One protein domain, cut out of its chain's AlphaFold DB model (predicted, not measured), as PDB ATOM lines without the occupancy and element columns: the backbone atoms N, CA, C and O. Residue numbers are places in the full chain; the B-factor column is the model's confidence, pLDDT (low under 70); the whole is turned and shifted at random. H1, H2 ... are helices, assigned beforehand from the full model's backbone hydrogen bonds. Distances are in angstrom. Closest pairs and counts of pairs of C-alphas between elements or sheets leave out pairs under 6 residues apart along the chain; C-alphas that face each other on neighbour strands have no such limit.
ATOM      1  N   GLN A 119     -12.698  21.450  68.300       63.62
ATOM      2  CA  GLN A 119     -11.440  20.890  68.755       63.62
ATOM      3  C   GLN A 119     -10.236  21.850  68.732       63.62
ATOM      4  O   GLN A 119      -9.597  21.991  69.770       63.62
ATOM      5  N   VAL A 120      -9.937  22.551  67.631       65.69
ATOM      6  CA  VAL A 120      -8.837  23.544  67.588       65.69
ATOM      7  C   VAL A 120      -9.132  24.718  68.521       65.69
ATOM      8  O   VAL A 120      -8.253  25.178  69.255       65.69
ATOM      9  N   GLN A 121     -10.387  25.175  68.567       69.75
ATOM     10  CA  GLN A 121     -10.783  26.238  69.488       69.75
ATOM     11  C   GLN A 121     -10.689  25.781  70.952       69.75
ATOM     12  O   GLN A 121     -10.225  26.539  71.804       69.75
ATOM     13  N   LEU A 122     -11.053  24.532  71.254       72.19
ATOM     14  CA  LEU A 122     -10.891  23.932  72.578       72.19
ATOM     15  C   LEU A 122      -9.414  23.754  72.949       72.19
ATOM     16  O   LEU A 122      -9.048  24.002  74.096       72.19
ATOM     17  N   GLU A 123      -8.559  23.342  72.013       79.88
ATOM     18  CA  GLU A 123      -7.116  23.176  72.228       79.88
ATOM     19  C   GLU A 123      -6.454  24.510  72.564       79.88
ATOM     20  O   GLU A 123      -5.807  24.621  73.609       79.88
ATOM     21  N   LEU A 124      -6.717  25.548  71.767       77.88
ATOM     22  CA  LEU A 124      -6.211  26.893  72.017       77.88
ATOM     23  C   LEU A 124      -6.708  27.430  73.369       77.88
ATOM     24  O   LEU A 124      -5.924  27.905  74.192       77.88
ATOM     25  N   MET A 125      -8.008  27.296  73.655       71.56
ATOM     26  CA  MET A 125      -8.583  27.720  74.936       71.56
ATOM     27  C   MET A 125      -8.018  26.928  76.122       71.56
ATOM     28  O   MET A 125      -7.824  27.493  77.200       71.56
ATOM     29  N   ASN A 126      -7.704  25.644  75.940       81.75
ATOM     30  CA  ASN A 126      -7.047  24.824  76.953       81.75
ATOM     31  C   ASN A 126      -5.604  25.273  77.203       81.75
ATOM     32  O   ASN A 126      -5.174  25.290  78.356       81.75
ATOM     33  N   GLU A 127      -4.853  25.655  76.169       84.69
ATOM     34  CA  GLU A 127      -3.508  26.212  76.337       84.69
ATOM     35  C   GLU A 127      -3.533  27.560  77.056       84.69
ATOM     36  O   GLU A 127      -2.800  27.743  78.033       84.69
ATOM     37  N   TYR A 128      -4.437  28.464  76.667       82.38
ATOM     38  CA  TYR A 128      -4.638  29.729  77.379       82.38
ATOM     39  C   TYR A 128      -5.051  29.507  78.834       82.38
ATOM     40  O   TYR A 128      -4.546  30.191  79.725       82.38
ATOM     41  N   LYS A 129      -5.922  28.529  79.103       87.31
ATOM     42  CA  LYS A 129      -6.327  28.172  80.466       87.31
ATOM     43  C   LYS A 129      -5.147  27.650  81.285       87.31
ATOM     44  O   LYS A 129      -4.944  28.124  82.399       87.31
ATOM     45  N   LYS A 130      -4.326  26.753  80.728       90.19
ATOM     46  CA  LYS A 130      -3.100  26.258  81.383       90.19
ATOM     47  C   LYS A 130      -2.118  27.392  81.669       90.19
ATOM     48  O   LYS A 130      -1.530  27.448  82.746       90.19
ATOM     49  N   LEU A 131      -1.933  28.306  80.716       88.56
ATOM     50  CA  LEU A 131      -1.078  29.475  80.906       88.56
ATOM     51  C   LEU A 131      -1.626  30.381  82.014       88.56
ATOM     52  O   LEU A 131      -0.871  30.809  82.885       88.56
ATOM     53  N   HIS A 132      -2.935  30.628  82.022       87.19
ATOM     54  CA  HIS A 132      -3.601  31.409  83.060       87.19
ATOM     55  C   HIS A 132      -3.445  30.777  84.449       87.19
ATOM     56  O   HIS A 132      -3.105  31.475  85.400       87.19
ATOM     57  N   GLU A 133      -3.630  29.461  84.568       90.06
ATOM     58  CA  GLU A 133      -3.437  28.719  85.819       90.06
ATOM     59  C   GLU A 133      -2.004  28.873  86.347       90.06
ATOM     60  O   GLU A 133      -1.818  29.220  87.514       90.06
ATOM     61  N   ARG A 134      -0.996  28.742  85.476       92.81
ATOM     62  CA  ARG A 134       0.418  28.947  85.841       92.81
ATOM     63  C   ARG A 134       0.717  30.381  86.275       92.81
ATOM     64  O   ARG A 134       1.459  30.590  87.231       92.81
ATOM     65  N   LEU A 135       0.134  31.373  85.602       92.31
ATOM     66  CA  LEU A 135       0.268  32.777  86.001       92.31
ATOM     67  C   LEU A 135      -0.352  33.014  87.383       92.31
ATOM     68  O   LEU A 135       0.251  33.690  88.211       92.31
ATOM     69  N   LEU A 136      -1.519  32.431  87.670       90.94
ATOM     70  CA  LEU A 136      -2.143  32.530  88.991       90.94
ATOM     71  C   LEU A 136      -1.322  31.838  90.085       90.94
ATOM     72  O   LEU A 136      -1.253  32.350  91.202       90.94
ATOM     73  N   GLU A 137      -0.705  30.691  89.797       94.00
ATOM     74  CA  GLU A 137       0.231  30.035  90.719       94.00
ATOM     75  C   GLU A 137       1.433  30.925  91.022       94.00
ATOM     76  O   GLU A 137       1.802  31.083  92.187       94.00
ATOM     77  N   TYR A 138       1.991  31.567  89.997       93.62
ATOM     78  CA  TYR A 138       3.105  32.490  90.164       93.62
ATOM     79  C   TYR A 138       2.719  33.727  90.986       93.62
ATOM     80  O   TYR A 138       3.432  34.101  91.911       93.62
ATOM     81  N   VAL A 139       1.537  34.304  90.747       94.69
ATOM     82  CA  VAL A 139       1.016  35.403  91.577       94.69
ATOM     83  C   VAL A 139       0.851  34.977  93.036       94.69
ATOM     84  O   VAL A 139       1.245  35.709  93.942       94.69
ATOM     85  N   LYS A 140       0.309  33.780  93.293       93.19
ATOM     86  CA  LYS A 140       0.197  33.257  94.664       93.19
ATOM     87  C   LYS A 140       1.564  33.090  95.313       93.19
ATOM     88  O   LYS A 140       1.694  33.400  96.491       93.19
ATOM     89  N   TYR A 141       2.553  32.610  94.560       94.44
ATOM     90  CA  TYR A 141       3.929  32.502  95.028       94.44
ATOM     91  C   TYR A 141       4.485  33.873  95.435       94.44
ATOM     92  O   TYR A 141       4.903  34.024  96.579       94.44
ATOM     93  N   ILE A 142       4.382  34.883  94.564       92.19
ATOM     94  CA  ILE A 142       4.822  36.259  94.853       92.19
ATOM     95  C   ILE A 142       4.149  36.795  96.122       92.19
ATOM     96  O   ILE A 142       4.819  37.306  97.015       92.19
ATOM     97  N   CYS A 143       2.823  36.667  96.230       91.81
ATOM     98  CA  CYS A 143       2.108  37.153  97.407       91.81
ATOM     99  C   CYS A 143       2.504  36.384  98.676       91.81
ATOM    100  O   CYS A 143       2.642  36.996  99.726       91.81
ATOM    101  N   ASN A 144       2.704  35.068  98.613       94.25
ATOM    102  CA  ASN A 144       3.125  34.292  99.784       94.25
ATOM    103  C   ASN A 144       4.544  34.660 100.242       94.25
ATOM    104  O   ASN A 144       4.789  34.713 101.443       94.25
ATOM    105  N   GLU A 145       5.445  34.956  99.307       93.06
ATOM    106  CA  GLU A 145       6.789  35.451  99.620       93.06
ATOM    107  C   GLU A 145       6.739  36.844 100.265       93.06
ATOM    108  O   GLU A 145       7.459  37.135 101.219       93.06
ATOM    109  N   ALA A 146       5.837  37.710  99.797       92.25
ATOM    110  CA  ALA A 146       5.625  39.009 100.422       92.25
ATOM    111  C   ALA A 146       5.052  38.880 101.847       92.25
ATOM    112  O   ALA A 146       5.470  39.609 102.744       92.25
ATOM    113  N   ASP A 147       4.136  37.934 102.071       91.75
ATOM    114  CA  ASP A 147       3.526  37.665 103.380       91.75
ATOM    115  C   ASP A 147       4.540  37.151 104.413       91.75
ATOM    116  O   ASP A 147       4.493  37.548 105.575       91.75
ATOM    117  N   SER A 148       5.488  36.307 103.983       91.00
ATOM    118  CA  SER A 148       6.554  35.776 104.842       91.00
ATOM    119  C   SER A 148       7.660  36.792 105.144       91.00
ATOM    120  O   SER A 148       8.382  36.630 106.130       91.00
ATOM    121  N   THR A 149       7.792  37.830 104.314       92.31
ATOM    122  CA  THR A 149       8.878  38.818 104.394       92.31
ATOM    123  C   THR A 149       8.462  40.112 105.093       92.31
ATOM    124  O   THR A 149       9.287  40.744 105.752       92.31
ATOM    125  N   CYS A 150       7.206  40.541 104.937       92.62
ATOM    126  CA  CYS A 150       6.744  41.858 105.373       92.62
ATOM    127  C   CYS A 150       5.776  41.791 106.567       92.62
ATOM    128  O   CYS A 150       4.829  41.002 106.594       92.62
ATOM    129  N   ASP A 151       5.961  42.711 107.519       90.19
ATOM    130  CA  ASP A 151       5.192  42.751 108.770       90.19
ATOM    131  C   ASP A 151       3.809  43.412 108.633       90.19
ATOM    132  O   ASP A 151       2.907  43.138 109.427       90.19
ATOM    133  N   ASN A 152       3.621  44.289 107.640       91.56
ATOM    134  CA  ASN A 152       2.378  45.033 107.433       91.56
ATOM    135  C   ASN A 152       1.852  44.927 105.994       91.56
ATOM    136  O   ASN A 152       2.598  44.689 105.045       91.56
ATOM    137  N   ASP A 153       0.548  45.151 105.848       90.56
ATOM    138  CA  ASP A 153      -0.185  44.965 104.593       90.56
ATOM    139  C   ASP A 153       0.263  45.906 103.465       90.56
ATOM    140  O   ASP A 153       0.232  45.527 102.293       90.56
ATOM    141  N   LEU A 154       0.722  47.116 103.800       90.31
ATOM    142  CA  LEU A 154       1.206  48.078 102.811       90.31
ATOM    143  C   LEU A 154       2.525  47.615 102.184       90.31
ATOM    144  O   LEU A 154       2.692  47.687 100.965       90.31
ATOM    145  N   ASP A 155       3.444  47.111 103.003       91.00
ATOM    146  CA  ASP A 155       4.735  46.615 102.535       91.00
ATOM    147  C   ASP A 155       4.583  45.295 101.766       91.00
ATOM    148  O   ASP A 155       5.207  45.139 100.716       91.00
ATOM    149  N   ARG A 156       3.664  44.409 102.192       93.50
ATOM    150  CA  ARG A 156       3.292  43.194 101.438       93.50
ATOM    151  C   ARG A 156       2.817  43.533 100.029       93.50
ATOM    152  O   ARG A 156       3.301  42.965  99.049       93.50
ATOM    153  N   ARG A 157       1.900  44.501  99.916       92.25
ATOM    154  CA  ARG A 157       1.387  44.985  98.628       92.25
ATOM    155  C   ARG A 157       2.508  45.539  97.752       92.25
ATOM    156  O   ARG A 157       2.618  45.146  96.596       92.25
ATOM    157  N   ARG A 158       3.328  46.446  98.293       91.94
ATOM    158  CA  ARG A 158       4.413  47.101  97.543       91.94
ATOM    159  C   ARG A 158       5.422  46.093  97.018       91.94
ATOM    160  O   ARG A 158       5.768  46.143  95.843       91.94
ATOM    161  N   LEU A 159       5.867  45.171  97.867       91.75
ATOM    162  CA  LEU A 159       6.820  44.142  97.471       91.75
ATOM    163  C   LEU A 159       6.237  43.241  96.375       91.75
ATOM    164  O   LEU A 159       6.880  43.043  95.347       91.75
ATOM    165  N   ALA A 160       5.002  42.761  96.552       92.12
ATOM    166  CA  ALA A 160       4.349  41.895  95.575       92.12
ATOM    167  C   ALA A 160       4.146  42.585  94.213       92.12
ATOM    168  O   ALA A 160       4.456  42.001  93.175       92.12
ATOM    169  N   VAL A 161       3.662  43.832  94.203       90.31
ATOM    170  CA  VAL A 161       3.437  44.591  92.962       90.31
ATOM    171  C   VAL A 161       4.759  44.912  92.262       90.31
ATOM    172  O   VAL A 161       4.847  44.703  91.058       90.31
ATOM    173  N   ASN A 162       5.808  45.302  92.993       91.31
ATOM    174  CA  ASN A 162       7.118  45.588  92.399       91.31
ATOM    175  C   ASN A 162       7.740  44.355  91.721       91.31
ATOM    176  O   ASN A 162       8.267  44.467  90.617       91.31
ATOM    177  N   ILE A 163       7.659  43.178  92.357       88.12
ATOM    178  CA  ILE A 163       8.125  41.913  91.759       88.12
ATOM    179  C   ILE A 163       7.307  41.586  90.502       88.12
ATOM    180  O   ILE A 163       7.841  41.178  89.474       88.12
ATOM    181  N   ALA A 164       5.993  41.793  90.555       89.06
ATOM    182  CA  ALA A 164       5.129  41.522  89.418       89.06
ATOM    183  C   ALA A 164       5.342  42.508  88.252       89.06
ATOM    184  O   ALA A 164       5.211  42.118  87.094       89.06
ATOM    185  N   GLU A 165       5.686  43.767  88.529       88.06
ATOM    186  CA  GLU A 165       5.995  44.785  87.517       88.06
ATOM    187  C   GLU A 165       7.293  44.496  86.762       88.06
ATOM    188  O   GLU A 165       7.345  44.726  85.552       88.06
ATOM    189  N   THR A 166       8.309  43.935  87.429       83.94
ATOM    190  CA  THR A 166       9.536  43.497  86.743       83.94
ATOM    191  C   THR A 166       9.286  42.342  85.777       83.94
ATOM    192  O   THR A 166       9.980  42.233  84.767       83.94
ATOM    193  N   ASP A 167       8.257  41.535  86.045       81.38
ATOM    194  CA  ASP A 167       7.927  40.339  85.265       81.38
ATOM    195  C   ASP A 167       6.814  40.578  84.222       81.38
ATOM    196  O   ASP A 167       6.588  39.741  83.344       81.38
ATOM    197  N   GLY A 168       6.141  41.734  84.268       87.31
ATOM    198  CA  GLY A 168       5.279  42.247  83.200       87.31
ATOM    199  C   GLY A 168       3.895  42.750  83.635       87.31
ATOM    200  O   GLY A 168       3.330  42.370  84.659       87.31
ATOM    201  N   ASN A 169       3.280  43.575  82.781       84.25
ATOM    202  CA  ASN A 169       2.029  44.293  83.084       84.25
ATOM    203  C   ASN A 169       0.845  43.378  83.452       84.25
ATOM    204  O   ASN A 169       0.032  43.723  84.310       84.25
ATOM    205  N   VAL A 170       0.735  42.203  82.819       85.94
ATOM    206  CA  VAL A 170      -0.342  41.237  83.110       85.94
ATOM    207  C   VAL A 170      -0.195  40.665  84.523       85.94
ATOM    208  O   VAL A 170      -1.191  40.516  85.231       85.94
ATOM    209  N   LEU A 171       1.039  40.391  84.956       88.31
ATOM    210  CA  LEU A 171       1.324  39.901  86.301       88.31
ATOM    211  C   LEU A 171       1.075  40.980  87.352       88.31
ATOM    212  O   LEU A 171       0.456  40.675  88.370       88.31
ATOM    213  N   SER A 172       1.462  42.233  87.092       89.31
ATOM    214  CA  SER A 172       1.148  43.363  87.985       89.31
ATOM    215  C   SER A 172      -0.364  43.508  88.209       89.31
ATOM    216  O   SER A 172      -0.830  43.599  89.351       89.31
ATOM    217  N   LEU A 173      -1.171  43.398  87.145       89.38
ATOM    218  CA  LEU A 173      -2.632  43.464  87.246       89.38
ATOM    219  C   LEU A 173      -3.218  42.311  88.079       89.38
ATOM    220  O   LEU A 173      -4.074  42.531  88.943       89.38
ATOM    221  N   LEU A 174      -2.785  41.073  87.818       90.19
ATOM    222  CA  LEU A 174      -3.254  39.892  88.548       90.19
ATOM    223  C   LEU A 174      -2.837  39.939  90.025       90.19
ATOM    224  O   LEU A 174      -3.648  39.637  90.901       90.19
ATOM    225  N   THR A 175      -1.613  40.388  90.298       91.69
ATOM    226  CA  THR A 175      -1.065  40.542  91.652       91.69
ATOM    227  C   THR A 175      -1.794  41.626  92.428       91.69
ATOM    228  O   THR A 175      -2.169  41.410  93.577       91.69
ATOM    229  N   THR A 176      -2.112  42.753  91.788       91.31
ATOM    230  CA  THR A 176      -2.917  43.819  92.400       91.31
ATOM    231  C   THR A 176      -4.293  43.307  92.830       91.31
ATOM    232  O   THR A 176      -4.741  43.591  93.944       91.31
ATOM    233  N   LYS A 177      -4.957  42.507  91.980       91.94
ATOM    234  CA  LYS A 177      -6.247  41.879  92.313       91.94
ATOM    235  C   LYS A 177      -6.129  40.876  93.460       91.94
ATOM    236  O   LYS A 177      -7.022  40.808  94.301       91.94
ATOM    237  N   GLU A 178      -5.056  40.093  93.504       92.25
ATOM    238  CA  GLU A 178      -4.816  39.144  94.595       92.25
ATOM    239  C   GLU A 178      -4.522  39.862  95.923       92.25
ATOM    240  O   GLU A 178      -5.092  39.499  96.950       92.25
ATOM    241  N   CYS A 179      -3.740  40.945  95.901       91.50
ATOM    242  CA  CYS A 179      -3.494  41.796  97.070       91.50
ATOM    243  C   CYS A 179      -4.807  42.357  97.644       91.50
ATOM    244  O   CYS A 179      -5.033  42.288  98.849       91.50
ATOM    245  N   GLN A 180      -5.715  42.838  96.783       90.56
ATOM    246  CA  GLN A 180      -7.039  43.316  97.203       90.56
ATOM    247  C   GLN A 180      -7.868  42.219  97.884       90.56
ATOM    248  O   GLN A 180      -8.468  42.467  98.929       90.56
ATOM    249  N   LYS A 181      -7.876  40.993  97.339       92.00
ATOM    250  CA  LYS A 181      -8.571  39.849  97.963       92.00
ATOM    251  C   LYS A 181      -8.014  39.507  99.345       92.00
ATOM    252  O   LYS A 181      -8.772  39.073 100.206       92.00
ATOM    253  N   ARG A 182      -6.709  39.702  99.545       90.50
ATOM    254  CA  ARG A 182      -6.012  39.485 100.822       90.50
ATOM    255  C   ARG A 182      -6.161  40.649 101.807       90.50
ATOM    256  O   ARG A 182      -5.728  40.528 102.944       90.50
ATOM    257  N   GLY A 183      -6.792  41.753 101.396       90.56
ATOM    258  CA  GLY A 183      -6.976  42.946 102.225       90.56
ATOM    259  C   GLY A 183      -5.790  43.914 102.217       90.56
ATOM    260  O   GLY A 183      -5.815  44.904 102.943       90.56
TER     261      GLY A 183
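This is residues 119 to 183 of the 190 residues of the protein "Carboxymuconolactone decarboxylase family protein" of Candidatus Bathyarchaeota archaeon (UniProt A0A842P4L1). One long helix, H1, has a hairpin of two shorter helices, H2 and H3, packed slantwise on its later part, while residues 119 to 134 of H1 stick out as a free arm that makes much of the length. The printed part has 65 residues with three named helices, H1, H2, H3 in chain order, and no named strand: all helix. It is loose, with a radius of gyration of the C-alphas of 13.7 A and spans of 48 by 19 by 16 A.

Look first at H1, residues 119 to 149; with residues 139 to 149 alone it touches H2, residues 153 to 167, closest at the C-alphas of Ala 146 and Arg 156, 4.9 A apart. These two form a helical hairpin, opposite ways at a steep tilt of 45 degrees. With residues 135 to 143 alone H1 touches H3, residues 169 to 181, the same way at a steep tilt of 61 degrees; the closest C-alphas, of Val 139 and Thr 175, are 5.5 A apart. H2 and H3 touch as a helical hairpin, opposite ways at a shallow tilt of 19 degrees, closest at the C-alphas of Ala 164 and Ser 172, 4.6 A. In H1, H2 and H3 every O i to N i+4 pair is within hydrogen-bond range.

Find C-alpha 119 at (-11.440, 20.890, 68.755); from there H1 runs 44.8 A to C-alpha 149. H2 spans 21.5 A, and H3 runs 18.8 A to C-alpha 181 at (-8.571, 39.849, 97.963).

The C-alphas farthest apart, of Gln 119 and Asp 151, are 48.5 A apart. The printed part has no cut, both links are tight, and residues 119 to 121 have pLDDT under 70.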